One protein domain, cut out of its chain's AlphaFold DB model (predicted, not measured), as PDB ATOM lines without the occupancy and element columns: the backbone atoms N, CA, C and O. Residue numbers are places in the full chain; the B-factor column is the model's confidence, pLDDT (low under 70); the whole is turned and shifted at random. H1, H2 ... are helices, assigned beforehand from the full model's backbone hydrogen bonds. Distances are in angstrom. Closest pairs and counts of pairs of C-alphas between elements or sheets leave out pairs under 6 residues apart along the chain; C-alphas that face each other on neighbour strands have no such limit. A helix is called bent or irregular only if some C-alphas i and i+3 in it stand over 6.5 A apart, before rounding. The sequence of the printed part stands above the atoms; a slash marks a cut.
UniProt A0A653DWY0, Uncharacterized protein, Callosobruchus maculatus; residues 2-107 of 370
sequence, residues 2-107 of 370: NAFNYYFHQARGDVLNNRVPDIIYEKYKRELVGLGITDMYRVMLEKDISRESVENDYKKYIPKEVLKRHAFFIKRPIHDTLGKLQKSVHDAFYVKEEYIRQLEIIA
ATOM      1  N   ASN A   2     212.922 170.390 273.428       88.12
ATOM      2  CA  ASN A   2     212.761 170.490 274.893       88.12
ATOM      3  C   ASN A   2     214.080 170.650 275.672       88.12
ATOM      4  O   ASN A   2     214.146 171.493 276.560       88.12
ATOM      5  N   ALA A   3     215.133 169.904 275.314       91.19
ATOM      6  CA  ALA A   3     216.437 170.015 275.978       91.19
ATOM      7  C   ALA A   3     217.067 171.409 275.800       91.19
ATOM      8  O   ALA A   3     217.492 172.019 276.773       91.19
ATOM      9  N   PHE A   4     217.035 171.950 274.576       94.94
ATOM     10  CA  PHE A   4     217.507 173.308 274.297       94.94
ATOM     11  C   PHE A   4     216.720 174.368 275.079       94.94
ATOM     12  O   PHE A   4     217.314 175.248 275.691       94.94
ATOM     13  N   ASN A   5     215.388 174.256 275.133       95.75
ATOM     14  CA  ASN A   5     214.568 175.167 275.937       95.75
ATOM     15  C   ASN A   5     214.922 175.099 277.428       95.75
ATOM     16  O   ASN A   5     215.002 176.138 278.083       95.75
ATOM     17  N   TYR A   6     215.148 173.897 277.962       96.88
ATOM     18  CA  TYR A   6     215.586 173.722 279.345       96.88
ATOM     19  C   TYR A   6     216.939 174.402 279.584       96.88
ATOM     20  O   TYR A   6     217.058 175.216 280.499       96.88
ATOM     21  N   TYR A   7     217.918 174.134 278.716       96.38
ATOM     22  CA  TYR A   7     219.244 174.746 278.769       96.38
ATOM     23  C   TYR A   7     219.174 176.275 278.721       96.38
ATOM     24  O   TYR A   7     219.738 176.944 279.585       96.38
ATOM     25  N   PHE A   8     218.407 176.834 277.782       97.94
ATOM     26  CA  PHE A   8     218.183 178.272 277.690       97.94
ATOM     27  C   PHE A   8     217.643 178.848 279.005       97.94
ATOM     28  O   PHE A   8     218.154 179.850 279.499       97.94
ATOM     29  N   HIS A   9     216.621 178.227 279.601       97.38
ATOM     30  CA  HIS A   9     216.037 178.732 280.845       97.38
ATOM     31  C   HIS A   9     216.976 178.600 282.047       97.38
ATOM     32  O   HIS A   9     216.963 179.486 282.905       97.38
ATOM     33  N   GLN A  10     217.800 177.551 282.094       97.81
ATOM     34  CA  GLN A  10     218.864 177.403 283.083       97.81
ATOM     35  C   GLN A  10     219.898 178.528 282.936       97.81
ATOM     36  O   GLN A  10     220.077 179.312 283.866       97.81
ATOM     37  N   ALA A  11     220.470 178.690 281.739       97.88
ATOM     38  CA  ALA A  11     221.445 179.732 281.413       97.88
ATOM     39  C   ALA A  11     220.930 181.140 281.711       97.88
ATOM     40  O   ALA A  11     221.569 181.922 282.416       97.88
ATOM     41  N   ARG A  12     219.714 181.445 281.258       98.06
ATOM     42  CA  ARG A  12     219.012 182.689 281.581       98.06
ATOM     43  C   ARG A  12     218.891 182.889 283.090       98.06
ATOM     44  O   ARG A  12     219.118 183.990 283.590       98.06
ATOM     45  N   GLY A  13     218.488 181.849 283.819       98.25
ATOM     46  CA  GLY A  13     218.345 181.885 285.272       98.25
ATOM     47  C   GLY A  13     219.663 182.201 285.976       98.25
ATOM     48  O   GLY A  13     219.682 183.033 286.887       98.25
ATOM     49  N   ASP A  14     220.757 181.601 285.528       98.06
ATOM     50  CA  ASP A  14     222.080 181.796 286.114       98.06
ATOM     51  C   ASP A  14     222.650 183.185 285.803       98.06
ATOM     52  O   ASP A  14     223.123 183.865 286.719       98.06
ATOM     53  N   VAL A  15     222.492 183.681 284.572       97.81
ATOM     54  CA  VAL A  15     222.853 185.060 284.195       97.81
ATOM     55  C   VAL A  15     222.070 186.081 285.026       97.81
ATOM     56  O   VAL A  15     222.659 186.998 285.603       97.81
ATOM     57  N   LEU A  16     220.749 185.912 285.157       97.12
ATOM     58  CA  LEU A  16     219.898 186.824 285.933       97.12
ATOM     59  C   LEU A  16     220.305 186.918 287.403       97.12
ATOM     60  O   LEU A  16     220.211 187.988 288.013       97.12
ATOM     61  N   ASN A  17     220.725 185.789 287.972       96.44
ATOM     62  CA  ASN A  17     221.085 185.667 289.378       96.44
ATOM     63  C   ASN A  17     222.583 185.837 289.645       96.44
ATOM     64  O   ASN A  17     222.998 185.599 290.778       96.44
ATOM     65  N   ASN A  18     223.370 186.256 288.648       94.12
ATOM     66  CA  ASN A  18     224.817 186.441 288.769       94.12
ATOM     67  C   ASN A  18     225.548 185.172 289.244       94.12
ATOM     68  O   ASN A  18     226.467 185.242 290.056       94.12
ATOM     69  N   ARG A  19     225.124 184.009 288.738       95.50
ATOM     70  CA  ARG A  19     225.703 182.688 289.043       95.50
ATOM     71  C   ARG A  19     226.723 182.209 288.012       95.50
ATOM     72  O   ARG A  19     227.202 181.092 288.135       95.50
ATOM     73  N   VAL A  20     227.059 183.040 287.025       95.12
ATOM     74  CA  VAL A  20     228.086 182.746 286.017       95.12
ATOM     75  C   VAL A  20     229.374 183.490 286.389       95.12
ATOM     76  O   VAL A  20     229.421 184.709 286.203       95.12
ATOM     77  N   PRO A  21     230.405 182.810 286.929       90.31
ATOM     78  CA  PRO A  21     231.612 183.468 287.441       90.31
ATOM     79  C   PRO A  21     232.408 184.228 286.375       90.31
ATOM     80  O   PRO A  21     232.990 185.269 286.675       90.31
ATOM     81  N   ASP A  22     232.396 183.741 285.134       88.38
ATOM     82  CA  ASP A  22     233.128 184.330 284.007       88.38
ATOM     83  C   ASP A  22     232.647 185.744 283.651       88.38
ATOM     84  O   ASP A  22     233.400 186.558 283.103       88.38
ATOM     85  N   ILE A  23     231.387 186.068 283.962       92.75
ATOM     86  CA  ILE A  23     230.785 187.335 283.558       92.75
ATOM     87  C   ILE A  23     231.128 188.431 284.567       92.75
ATOM     88  O   ILE A  23     230.382 188.739 285.500       92.75
ATOM     89  N   ILE A  24     232.258 189.088 284.326       92.69
ATOM     90  CA  ILE A  24     232.684 190.273 285.070       92.69
ATOM     91  C   ILE A  24     231.890 191.491 284.581       92.69
ATOM     92  O   ILE A  24     232.054 191.936 283.444       92.69
ATOM     93  N   TYR A  25     231.060 192.068 285.456       91.94
ATOM     94  CA  TYR A  25     230.175 193.192 285.113       91.94
ATOM     95  C   TYR A  25     230.906 194.367 284.442       91.94
ATOM     96  O   TYR A  25     230.442 194.854 283.416       91.94
ATOM     97  N   GLU A  26     232.056 194.799 284.976       92.56
ATOM     98  CA  GLU A  26     232.792 195.955 284.432       92.56
ATOM     99  C   GLU A  26     233.270 195.728 282.989       92.56
ATOM    100  O   GLU A  26     233.404 196.677 282.220       92.56
ATOM    101  N   LYS A  27     233.476 194.463 282.604       95.00
ATOM    102  CA  LYS A  27     233.893 194.072 281.257       95.00
ATOM    103  C   LYS A  27     232.706 193.900 280.308       95.00
ATOM    104  O   LYS A  27     232.786 194.336 279.168       95.00
ATOM    105  N   TYR A  28     231.615 193.296 280.784       95.50
ATOM    106  CA  TYR A  28     230.510 192.812 279.940       95.50
ATOM    107  C   TYR A  28     229.173 193.526 280.174       95.50
ATOM    108  O   TYR A  28     228.091 192.986 279.943       95.50
ATOM    109  N   LYS A  29     229.214 194.752 280.693       94.44
ATOM    110  CA  LYS A  29     228.018 195.531 281.031       94.44
ATOM    111  C   LYS A  29     227.049 195.686 279.853       94.44
ATOM    112  O   LYS A  29     225.837 195.618 280.056       94.44
ATOM    113  N   ARG A  30     227.555 195.959 278.645       94.25
ATOM    114  CA  ARG A  30     226.708 196.195 277.461       94.25
ATOM    115  C   ARG A  30     226.018 194.907 277.032       94.25
ATOM    116  O   ARG A  30     224.825 194.919 276.751       94.25
ATOM    117  N   GLU A  31     226.754 193.810 277.061       96.44
ATOM    118  CA  GLU A  31     226.317 192.462 276.733       96.44
ATOM    119  C   GLU A  31     225.263 191.986 277.732       96.44
ATOM    120  O   GLU A  31     224.226 191.488 277.319       96.44
ATOM    121  N   LEU A  32     225.444 192.233 279.034       96.25
ATOM    122  CA  LEU A  32     224.447 191.916 280.065       96.25
ATOM    123  C   LEU A  32     223.122 192.672 279.873       96.25
ATOM    124  O   LEU A  32     222.050 192.097 280.066       96.25
ATOM    125  N   VAL A  33     223.177 193.955 279.493       96.12
ATOM    126  CA  VAL A  33     221.973 194.722 279.124       96.12
ATOM    127  C   VAL A  33     221.345 194.137 277.859       96.12
ATOM    128  O   VAL A  33     220.131 193.945 277.821       96.12
ATOM    129  N   GLY A  34     222.167 193.814 276.858       96.94
ATOM    130  CA  GLY A  34     221.748 193.169 275.615       96.94
ATOM    131  C   GLY A  34     221.020 191.850 275.857       96.94
ATOM    132  O   GLY A  34     219.892 191.712 275.405       96.94
ATOM    133  N   LEU A  35     221.588 190.936 276.649       97.94
ATOM    134  CA  LEU A  35     220.961 189.667 277.033       97.94
ATOM    135  C   LEU A  35     219.593 189.891 277.686       97.94
ATOM    136  O   LEU A  35     218.633 189.193 277.366       97.94
ATOM    137  N   GLY A  36     219.478 190.892 278.560       97.50
ATOM    138  CA  GLY A  36     218.197 191.241 279.164       97.50
ATOM    139  C   GLY A  36     217.161 191.738 278.147       97.50
ATOM    140  O   GLY A  36     216.013 191.303 278.188       97.50
ATOM    141  N   ILE A  37     217.561 192.582 277.192       97.56
ATOM    142  CA  ILE A  37     216.689 193.048 276.098       97.56
ATOM    143  C   ILE A  37     216.303 191.892 275.160       97.56
ATOM    144  O   ILE A  37     215.141 191.781 274.772       97.56
ATOM    145  N   THR A  38     217.243 191.008 274.824       97.69
ATOM    146  CA  THR A  38     217.000 189.795 274.029       97.69
ATOM    147  C   THR A  38     215.949 188.916 274.702       97.69
ATOM    148  O   THR A  38     215.014 188.443 274.058       97.69
ATOM    149  N   ASP A  39     216.040 188.753 276.020       98.00
ATOM    150  CA  ASP A  39     215.071 187.991 276.796       98.00
ATOM    151  C   ASP A  39     213.689 188.667 276.862       98.00
ATOM    152  O   ASP A  39     212.670 187.982 276.775       98.00
ATOM    153  N   MET A  40     213.634 189.999 276.947       98.00
ATOM    154  CA  MET A  40     212.387 190.769 276.820       98.00
ATOM    155  C   MET A  40     211.719 190.523 275.462       98.00
ATOM    156  O   MET A  40     210.534 190.190 275.409       98.00
ATOM    157  N   TYR A  41     212.486 190.628 274.373       97.88
ATOM    158  CA  TYR A  41     211.998 190.403 273.011       97.88
ATOM    159  C   TYR A  41     211.511 188.963 272.805       97.88
ATOM    160  O   TYR A  41     210.427 188.759 272.261       97.88
ATOM    161  N   ARG A  42     212.226 187.961 273.336       97.06
ATOM    162  CA  ARG A  42     211.768 186.560 273.345       97.06
ATOM    163  C   ARG A  42     210.371 186.427 273.949       97.06
ATOM    164  O   ARG A  42     209.533 185.738 273.379       97.06
ATOM    165  N   VAL A  43     210.109 187.051 275.101       97.00
ATOM    166  CA  VAL A  43     208.793 186.930 275.755       97.00
ATOM    167  C   VAL A  43     207.696 187.596 274.932       97.00
ATOM    168  O   VAL A  43     206.599 187.047 274.872       97.00
ATOM    169  N   MET A  44     207.987 188.725 274.275       96.88
ATOM    170  CA  MET A  44     207.044 189.344 273.336       96.88
ATOM    171  C   MET A  44     206.627 188.352 272.247       96.88
ATOM    172  O   MET A  44     205.437 188.214 271.996       96.88
ATOM    173  N   LEU A  45     207.582 187.613 271.673       96.12
ATOM    174  CA  LEU A  45     207.317 186.618 270.627       96.12
ATOM    175  C   LEU A  45     206.590 185.366 271.144       96.12
ATOM    176  O   LEU A  45     205.692 184.861 270.481       96.12
ATOM    177  N   GLU A  46     206.962 184.839 272.313       95.69
ATOM    178  CA  GLU A  46     206.371 183.594 272.836       95.69
ATOM    179  C   GLU A  46     204.974 183.766 273.424       95.69
ATOM    180  O   GLU A  46     204.195 182.815 273.443       95.69
ATOM    181  N   LYS A  47     204.692 184.942 273.993       95.94
ATOM    182  CA  LYS A  47     203.461 185.199 274.750       95.94
ATOM    183  C   LYS A  47     202.543 186.219 274.094       95.94
ATOM    184  O   LYS A  47     201.518 186.534 274.689       95.94
ATOM    185  N   ASP A  48     202.934 186.747 272.938       94.00
ATOM    186  CA  ASP A  48     202.218 187.809 272.229       94.00
ATOM    187  C   ASP A  48     201.894 189.010 273.141       94.00
ATOM    188  O   ASP A  48     200.771 189.506 273.218       94.00
ATOM    189  N   ILE A  49     202.892 189.448 273.919       94.88
ATOM    190  CA  ILE A  49     202.746 190.584 274.839       94.88
ATOM    191  C   ILE A  49     203.334 191.863 274.246       94.88
ATOM    192  O   ILE A  49     204.388 191.857 273.608       94.88
ATOM    193  N   SER A  50     202.660 192.987 274.499       95.62
ATOM    194  CA  SER A  50     203.062 194.284 273.959       95.62
ATOM    195  C   SER A  50     204.411 194.747 274.511       95.62
ATOM    196  O   SER A  50     204.767 194.495 275.665       95.62
ATOM    197  N   ARG A  51     205.147 195.507 273.694       95.94
ATOM    198  CA  ARG A  51     206.410 196.144 274.090       95.94
ATOM    199  C   ARG A  51     206.273 196.971 275.368       95.94
ATOM    200  O   ARG A  51     207.115 196.856 276.247       95.94
ATOM    201  N   GLU A  52     205.206 197.760 275.480       96.31
ATOM    202  CA  GLU A  52     204.932 198.585 276.660       96.31
ATOM    203  C   GLU A  52     204.824 197.737 277.936       96.31
ATOM    204  O   GLU A  52     205.426 198.070 278.956       96.31
ATOM    205  N   SER A  53     204.124 196.600 277.862       96.00
ATOM    206  CA  SER A  53     203.990 195.671 278.988       96.00
ATOM    207  C   SER A  53     205.356 195.155 279.451       96.00
ATOM    208  O   SER A  53     205.681 195.213 280.639       96.00
ATOM    209  N   VAL A  54     206.209 194.728 278.514       96.50
ATOM    210  CA  VAL A  54     207.547 194.218 278.852       96.50
ATOM    211  C   VAL A  54     208.463 195.328 279.365       96.50
ATOM    212  O   VAL A  54     209.196 195.106 280.329       96.50
ATOM    213  N   GLU A  55     208.402 196.528 278.780       96.31
ATOM    214  CA  GLU A  55     209.152 197.708 279.231       96.31
ATOM    215  C   GLU A  55     208.782 198.130 280.655       96.31
ATOM    216  O   GLU A  55     209.676 198.447 281.440       96.31
ATOM    217  N   ASN A  56     207.501 198.079 281.027       95.19
ATOM    218  CA  ASN A  56     207.049 198.371 282.390       95.19
ATOM    219  C   ASN A  56     207.610 197.367 283.411       95.19
ATOM    220  O   ASN A  56     207.978 197.742 284.528       95.19
ATOM    221  N   ASP A  57     207.771 196.112 282.994       94.94
ATOM    222  CA  ASP A  57     208.255 194.994 283.805       94.94
ATOM    223  C   ASP A  57     209.744 194.655 283.599       94.94
ATOM    224  O   ASP A  57     210.202 193.577 283.997       94.94
ATOM    225  N   TYR A  58     210.538 195.566 283.021       95.38
ATOM    226  CA  TYR A  58     211.906 195.276 282.561       95.38
ATOM    227  C   TYR A  58     212.812 194.619 283.617       95.38
ATOM    228  O   TYR A  58     213.662 193.790 283.297       95.38
ATOM    229  N   LYS A  59     212.613 194.936 284.903       96.00
ATOM    230  CA  LYS A  59     213.406 194.396 286.020       96.00
ATOM    231  C   LYS A  59     213.359 192.864 286.130       96.00
ATOM    232  O   LYS A  59     214.248 192.293 286.749       96.00
ATOM    233  N   LYS A  60     212.360 192.191 285.541       96.19
ATOM    234  CA  LYS A  60     212.249 190.717 285.511       96.19
ATOM    235  C   LYS A  60     213.257 190.046 284.566       96.19
ATOM    236  O   LYS A  60     213.470 188.835 284.663       96.19
ATOM    237  N   TYR A  61     213.839 190.816 283.648       96.75
ATOM    238  CA  TYR A  61     214.654 190.320 282.534       96.75
ATOM    239  C   TYR A  61     216.097 190.828 282.578       96.75
ATOM    240  O   TYR A  61     216.980 190.253 281.949       96.75
ATOM    241  N   ILE A  62     216.364 191.888 283.343       96.56
ATOM    242  CA  ILE A  62     217.705 192.458 283.477       96.56
ATOM    243  C   ILE A  62     218.466 191.786 284.637       96.56
ATOM    244  O   ILE A  62     217.909 191.671 285.733       96.56
ATOM    245  N   PRO A  63     219.745 191.398 284.450       96.56
ATOM    246  CA  PRO A  63     220.570 190.815 285.511       96.56
ATOM    247  C   PRO A  63     220.660 191.689 286.767       96.56
ATOM    248  O   PRO A  63     220.781 192.917 286.677       96.56
ATOM    249  N   LYS A  64     220.649 191.063 287.952       95.56
ATOM    250  CA  LYS A  64     220.621 191.773 289.245       95.56
ATOM    251  C   LYS A  64     221.772 192.767 289.401       95.56
ATOM    252  O   LYS A  64     221.542 193.883 289.864       95.56
ATOM    253  N   GLU A  65     222.977 192.416 288.963       93.88
ATOM    254  CA  GLU A  65     224.134 193.318 289.057       93.88
ATOM    255  C   GLU A  65     223.997 194.569 288.173       93.88
ATOM    256  O   GLU A  65     224.390 195.665 288.581       93.88
ATOM    257  N   VAL A  66     223.349 194.451 287.005       94.94
ATOM    258  CA  VAL A  66     223.033 195.604 286.144       94.94
ATOM    259  C   VAL A  66     221.991 196.496 286.812       94.94
ATOM    260  O   VAL A  66     222.144 197.716 286.814       94.94
ATOM    261  N   LEU A  67     220.953 195.915 287.420       94.75
ATOM    262  CA  LEU A  67     219.955 196.688 288.166       94.75
ATOM    263  C   LEU A  67     220.584 197.419 289.357       94.75
ATOM    264  O   LEU A  67     220.273 198.582 289.602       94.75
ATOM    265  N   LYS A  68     221.507 196.767 290.064       94.12
ATOM    266  CA  LYS A  68     222.199 197.339 291.222       94.12
ATOM    267  C   LYS A  68     223.072 198.542 290.852       94.12
ATOM    268  O   LYS A  68     223.079 199.524 291.587       94.12
ATOM    269  N   ARG A  69     223.808 198.475 289.737       92.50
ATOM    270  CA  ARG A  69     224.829 199.482 289.372       92.50
ATOM    271  C   ARG A  69     224.421 200.441 288.250       92.50
ATOM    272  O   ARG A  69     225.065 201.471 288.074       92.50
ATOM    273  N   HIS A  70     223.394 200.118 287.459       91.19
ATOM    274  CA  HIS A  70     223.094 200.836 286.211       91.19
ATOM    275  C   HIS A  70     221.602 201.027 285.886       91.19
ATOM    276  O   HIS A  70     221.271 201.441 284.775       91.19
ATOM    277  N   ALA A  71     220.683 200.791 286.831       87.50
ATOM    278  CA  ALA A  71     219.236 200.840 286.568       87.50
ATOM    279  C   ALA A  71     218.716 202.161 285.961       87.50
ATOM    280  O   ALA A  71     217.759 202.141 285.186       87.50
ATOM    281  N   PHE A  72     219.323 203.308 286.276       87.94
ATOM    282  CA  PHE A  72     218.850 204.609 285.784       87.94
ATOM    283  C   PHE A  72     219.075 204.827 284.282       87.94
ATOM    284  O   PHE A  72     218.379 205.628 283.666       87.94
ATOM    285  N   PHE A  73     220.010 204.096 283.677       89.19
ATOM    286  CA  PHE A  73     220.473 204.357 282.312       89.19
ATOM    287  C   PHE A  73     219.985 203.328 281.290       89.19
ATOM    288  O   PHE A  73     220.262 203.475 280.105       89.19
ATOM    289  N   ILE A  74     219.261 202.293 281.723       92.25
ATOM    290  CA  ILE A  74     218.879 201.165 280.860       92.25
ATOM    291  C   ILE A  74     217.505 201.318 280.203       92.25
ATOM    292  O   ILE A  74     217.276 200.699 279.172       92.25
ATOM    293  N   LYS A  75     216.615 202.187 280.709       93.06
ATOM    294  CA  LYS A  75     215.267 202.376 280.134       93.06
ATOM    295  C   LYS A  75     215.292 202.835 278.672       93.06
ATOM    296  O   LYS A  75     214.592 202.270 277.843       93.06
ATOM    297  N   ARG A  76     216.114 203.839 278.353       93.81
ATOM    298  CA  ARG A  76     216.238 204.357 276.982       93.81
ATOM    299  C   ARG A  76     216.857 203.319 276.025       93.81
ATOM    300  O   ARG A  76     216.238 203.061 275.000       93.81
ATOM    301  N   PRO A  77     217.983 202.654 276.361       93.81
ATOM    302  CA  PRO A  77     218.500 201.533 275.573       93.81
ATOM    303  C   PRO A  77     217.491 200.408 275.334       93.81
ATOM    304  O   PRO A  77     217.407 199.912 274.213       93.81
ATOM    305  N   ILE A  78     216.722 200.022 276.359       96.38
ATOM    306  CA  ILE A  78     215.646 199.028 276.236       96.38
ATOM    307  C   ILE A  78     214.632 199.495 275.190       96.38
ATOM    308  O   ILE A  78     214.385 198.774 274.225       96.38
ATOM    309  N   HIS A  79     214.105 200.711 275.353       96.06
ATOM    310  CA  HIS A  79     213.102 201.274 274.459       96.06
ATOM    311  C   HIS A  79     213.609 201.308 273.012       96.06
ATOM    312  O   HIS A  79     213.028 200.682 272.125       96.06
ATOM    313  N   ASP A  80     214.745 201.958 272.774       95.75
ATOM    314  CA  ASP A  80     215.295 202.146 271.431       95.75
ATOM    315  C   ASP A  80     215.618 200.809 270.740       95.75
ATOM    316  O   ASP A  80     215.442 200.675 269.526       95.75
ATOM    317  N   THR A  81     216.081 199.806 271.493       95.81
ATOM    318  CA  THR A  81     216.468 198.498 270.941       95.81
ATOM    319  C   THR A  81     215.256 197.615 270.664       95.81
ATOM    320  O   THR A  81     215.157 197.067 269.567       95.81
ATOM    321  N   LEU A  82     214.292 197.521 271.588       96.25
ATOM    322  CA  LEU A  82     213.054 196.765 271.357       96.25
ATOM    323  C   LEU A  82     212.262 197.338 270.178       96.25
ATOM    324  O   LEU A  82     211.757 196.578 269.355       96.25
ATOM    325  N   GLY A  83     212.222 198.666 270.034       95.25
ATOM    326  CA  GLY A  83     211.582 199.317 268.890       95.25
ATOM    327  C   GLY A  83     212.238 199.004 267.541       95.25
ATOM    328  O   GLY A  83     211.564 199.052 266.511       95.25
ATOM    329  N   LYS A  84     213.534 198.666 267.523       94.69
ATOM    330  CA  LYS A  84     214.225 198.166 266.324       94.69
ATOM    331  C   LYS A  84     213.927 196.689 266.090       94.69
ATOM    332  O   LYS A  84     213.564 196.334 264.975       94.69
ATOM    333  N   LEU A  85     214.024 195.856 267.128       93.69
ATOM    334  CA  LEU A  85     213.797 194.408 267.034       93.69
ATOM    335  C   LEU A  85     212.367 194.057 266.607       93.69
ATOM    336  O   LEU A  85     212.180 193.120 265.842       93.69
ATOM    337  N   GLN A  86     211.362 194.837 267.012       89.19
ATOM    338  CA  GLN A  86     209.978 194.653 266.552       89.19
ATOM    339  C   GLN A  86     209.792 194.807 265.038       89.19
ATOM    340  O   GLN A  86     208.801 194.324 264.502       89.19
ATOM    341  N   LYS A  87     210.705 195.503 264.351       90.56
ATOM    342  CA  LYS A  87     210.665 195.656 262.889       90.56
ATOM    343  C   LYS A  87     211.301 194.471 262.165       90.56
ATOM    344  O   LYS A  87     211.147 194.357 260.953       90.56
ATOM    345  N   SER A  88     212.032 193.627 262.887       88.44
ATOM    346  CA  SER A  88     212.653 192.426 262.350       88.44
ATOM    347  C   SER A  88     211.696 191.239 262.416       88.44
ATOM    348  O   SER A  88     210.850 191.150 263.305       88.44
ATOM    349  N   VAL A  89     211.871 190.297 261.490       88.62
ATOM    350  CA  VAL A  89     211.117 189.041 261.453       88.62
ATOM    351  C   VAL A  89     211.982 187.942 262.059       88.62
ATOM    352  O   VAL A  89     212.875 187.410 261.401       88.62
ATOM    353  N   HIS A  90     211.732 187.634 263.328       93.31
ATOM    354  CA  HIS A  90     212.401 186.568 264.068       93.31
ATOM    355  C   HIS A  90     211.363 185.710 264.787       93.31
ATOM    356  O   HIS A  90     210.342 186.224 265.244       93.31
ATOM    357  N   ASP A  91     211.644 184.417 264.928       94.12
ATOM    358  CA  ASP A  91     210.911 183.560 265.854       94.12
ATOM    359  C   ASP A  91     211.609 183.504 267.226       94.12
ATOM    360  O   ASP A  91     212.755 183.927 267.404       94.12
ATOM    361  N   ALA A  92     210.902 182.988 268.231       95.19
ATOM    362  CA  ALA A  92     211.436 182.886 269.585       95.19
ATOM    363  C   ALA A  92     212.613 181.903 269.712       95.19
ATOM    364  O   ALA A  92     213.398 182.022 270.655       95.19
ATOM    365  N   PHE A  93     212.728 180.922 268.813       95.44
ATOM    366  CA  PHE A  93     213.812 179.946 268.833       95.44
ATOM    367  C   PHE A  93     215.129 180.614 268.431       95.44
ATOM    368  O   PHE A  93     216.082 180.564 269.206       95.44
ATOM    369  N   TYR A  94     215.131 181.362 267.328       95.94
ATOM    370  CA  TYR A  94     216.256 182.186 266.886       95.94
ATOM    371  C   TYR A  94     216.736 183.142 267.988       95.94
ATOM    372  O   TYR A  94     217.928 183.248 268.269       95.94
ATOM    373  N   VAL A  95     215.810 183.812 268.683       97.44
ATOM    374  CA  VAL A  95     216.168 184.742 269.770       97.44
ATOM    375  C   VAL A  95     216.845 184.023 270.945       97.44
ATOM    376  O   VAL A  95     217.758 184.576 271.562       97.44
ATOM    377  N   LYS A  96     216.434 182.788 271.261       98.19
ATOM    378  CA  LYS A  96     217.113 181.959 272.271       98.19
ATOM    379  C   LYS A  96     218.500 181.527 271.809       98.19
ATOM    380  O   LYS A  96     219.416 181.551 272.623       98.19
ATOM    381  N   GLU A  97     218.661 181.150 270.543       97.44
ATOM    382  CA  GLU A  97     219.971 180.800 269.980       97.44
ATOM    383  C   GLU A  97     220.939 181.978 270.066       97.44
ATOM    384  O   GLU A  97     222.035 181.821 270.595       97.44
ATOM    385  N   GLU A  98     220.512 183.181 269.679       97.62
ATOM    386  CA  GLU A  98     221.346 184.383 269.780       97.62
ATOM    387  C   GLU A  98     221.699 184.744 271.230       97.62
ATOM    388  O   GLU A  98     222.817 185.183 271.508       97.62
ATOM    389  N   TYR A  99     220.784 184.515 272.179       98.31
ATOM    390  CA  TYR A  99     221.086 184.665 273.604       98.31
ATOM    391  C   TYR A  99     222.207 183.712 274.039       98.31
ATOM    392  O   TYR A  99     223.167 184.137 274.684       98.31
ATOM    393  N   ILE A 100     222.080 182.427 273.703       97.88
ATOM    394  CA  ILE A 100     223.049 181.393 274.083       97.88
ATOM    395  C   ILE A 100     224.396 181.641 273.404       97.88
ATOM    396  O   ILE A 100     225.420 181.629 274.079       97.88
ATOM    397  N   ARG A 101     224.398 181.980 272.113       96.81
ATOM    398  CA  ARG A 101     225.605 182.329 271.354       96.81
ATOM    399  C   ARG A 101     226.357 183.492 271.996       96.81
ATOM    400  O   ARG A 101     227.576 183.452 272.142       96.81
ATOM    401  N   GLN A 102     225.639 184.533 272.416       97.31
ATOM    402  CA  GLN A 102     226.254 185.661 273.111       97.31
ATOM    403  C   GLN A 102     226.797 185.260 274.491       97.31
ATOM    404  O   GLN A 102     227.847 185.768 274.888       97.31
ATOM    405  N   LEU A 103     226.116 184.360 275.209       96.38
ATOM    406  CA  LEU A 103     226.595 183.827 276.485       96.38
ATOM    407  C   LEU A 103     227.903 183.045 276.312       96.38
ATOM    408  O   LEU A 103     228.843 183.291 277.059       96.38
ATOM    409  N   GLU A 104     227.995 182.176 275.309       93.50
ATOM    410  CA  GLU A 104     229.205 181.400 275.001       93.50
ATOM    411  C   GLU A 104     230.417 182.298 274.704       93.50
ATOM    412  O   GLU A 104     231.538 181.984 275.098       93.50
ATOM    413  N   ILE A 105     230.200 183.457 274.071       92.88
ATOM    414  CA  ILE A 105     231.266 184.434 273.796       92.88
ATOM    415  C   ILE A 105     231.789 185.084 275.086       92.88
ATOM    416  O   ILE A 105     232.996 185.289 275.236       92.88
ATOM    417  N   ILE A 106     230.896 185.465 276.004       94.94
ATOM    418  CA  ILE A 106     231.282 186.204 277.221       94.94
ATOM    419  C   ILE A 106     231.647 185.291 278.395       94.94
ATOM    420  O   ILE A 106     232.319 185.745 279.317       94.94
ATOM    421  N   ALA A 107     231.214 184.031 278.357       93.81
ATOM    422  CA  ALA A 107     231.434 183.009 279.375       93.81
ATOM    423  C   ALA A 107     231.764 181.653 278.715       93.81
ATOM    424  O   ALA A 107     230.960 180.719 278.774       93.81
TER     425      ALA A 107
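AT A GLANCE: This is residues 2 to 107 of the 370 residues of an uncharacterized protein of Callosobruchus maculatus (UniProt A0A653DWY0). A long helix, H2, runs through the middle, with H6 side by side with it in the opposite direction. H1 lies at a slant on H6's side of H2; the shorter H3, H4 and H5 pack on the other side. The printed part has 106 residues, six named helices, H1 to H6 in chain order, and no named strand: all helix. It is compact, with a radius of gyration of the C-alphas of 12.9 A and spans of 36 by 33 by 19 A.

IN THESE COORDINATES: H2, residues 25 to 47, is 29.7 A long, from C-alpha 25 at (230.175, 193.192, 285.113). It is irregular, with C-alphas 27 and 30 8.4 A apart, and has a kink of 33 degrees near residue 32. H6, residues 92 to 106, is 21.5 A long and ends at C-alpha 106 (231.282, 186.204, 277.221). H1, residues 2 to 16, spans 21.0 A. H3 is residues 51 to 56, H5 75 to 85, and H4 64 to 73, irregular with C-alphas 69 and 72 8.7 A apart.

HOW THE PARTS SIT: The hub, H2, touches four helices; the closest C-alphas are Arg 42 and Ala 92 of H6, 5.3 A, at a shallow tilt of 11 degrees, opposite ways; Ile 37 and Ile 78 of H5, 6.1 A; Lys 29 and Val 66 of H4, 7.1 A, about perpendicular at 87 degrees; and Met 40 and Val 54 of H3, 6.3 A, only just touching with 3 pairs within 8 A. H1 and H2 are near each other. H1 and H3 are apart. Every O i to N i+4 pair is within hydrogen-bond range in H1, H3, H5 and H6; H2 has 17 of 19, H4 3 of 6 with 4 of 7 O i to N i+3 pairs.

THE WHOLE: The C-alphas of Asn 2 and Phe 72 are farthest apart, 36.3 A. The printed part has no cut and no long link. No printed residue is under 70 in pLDDT.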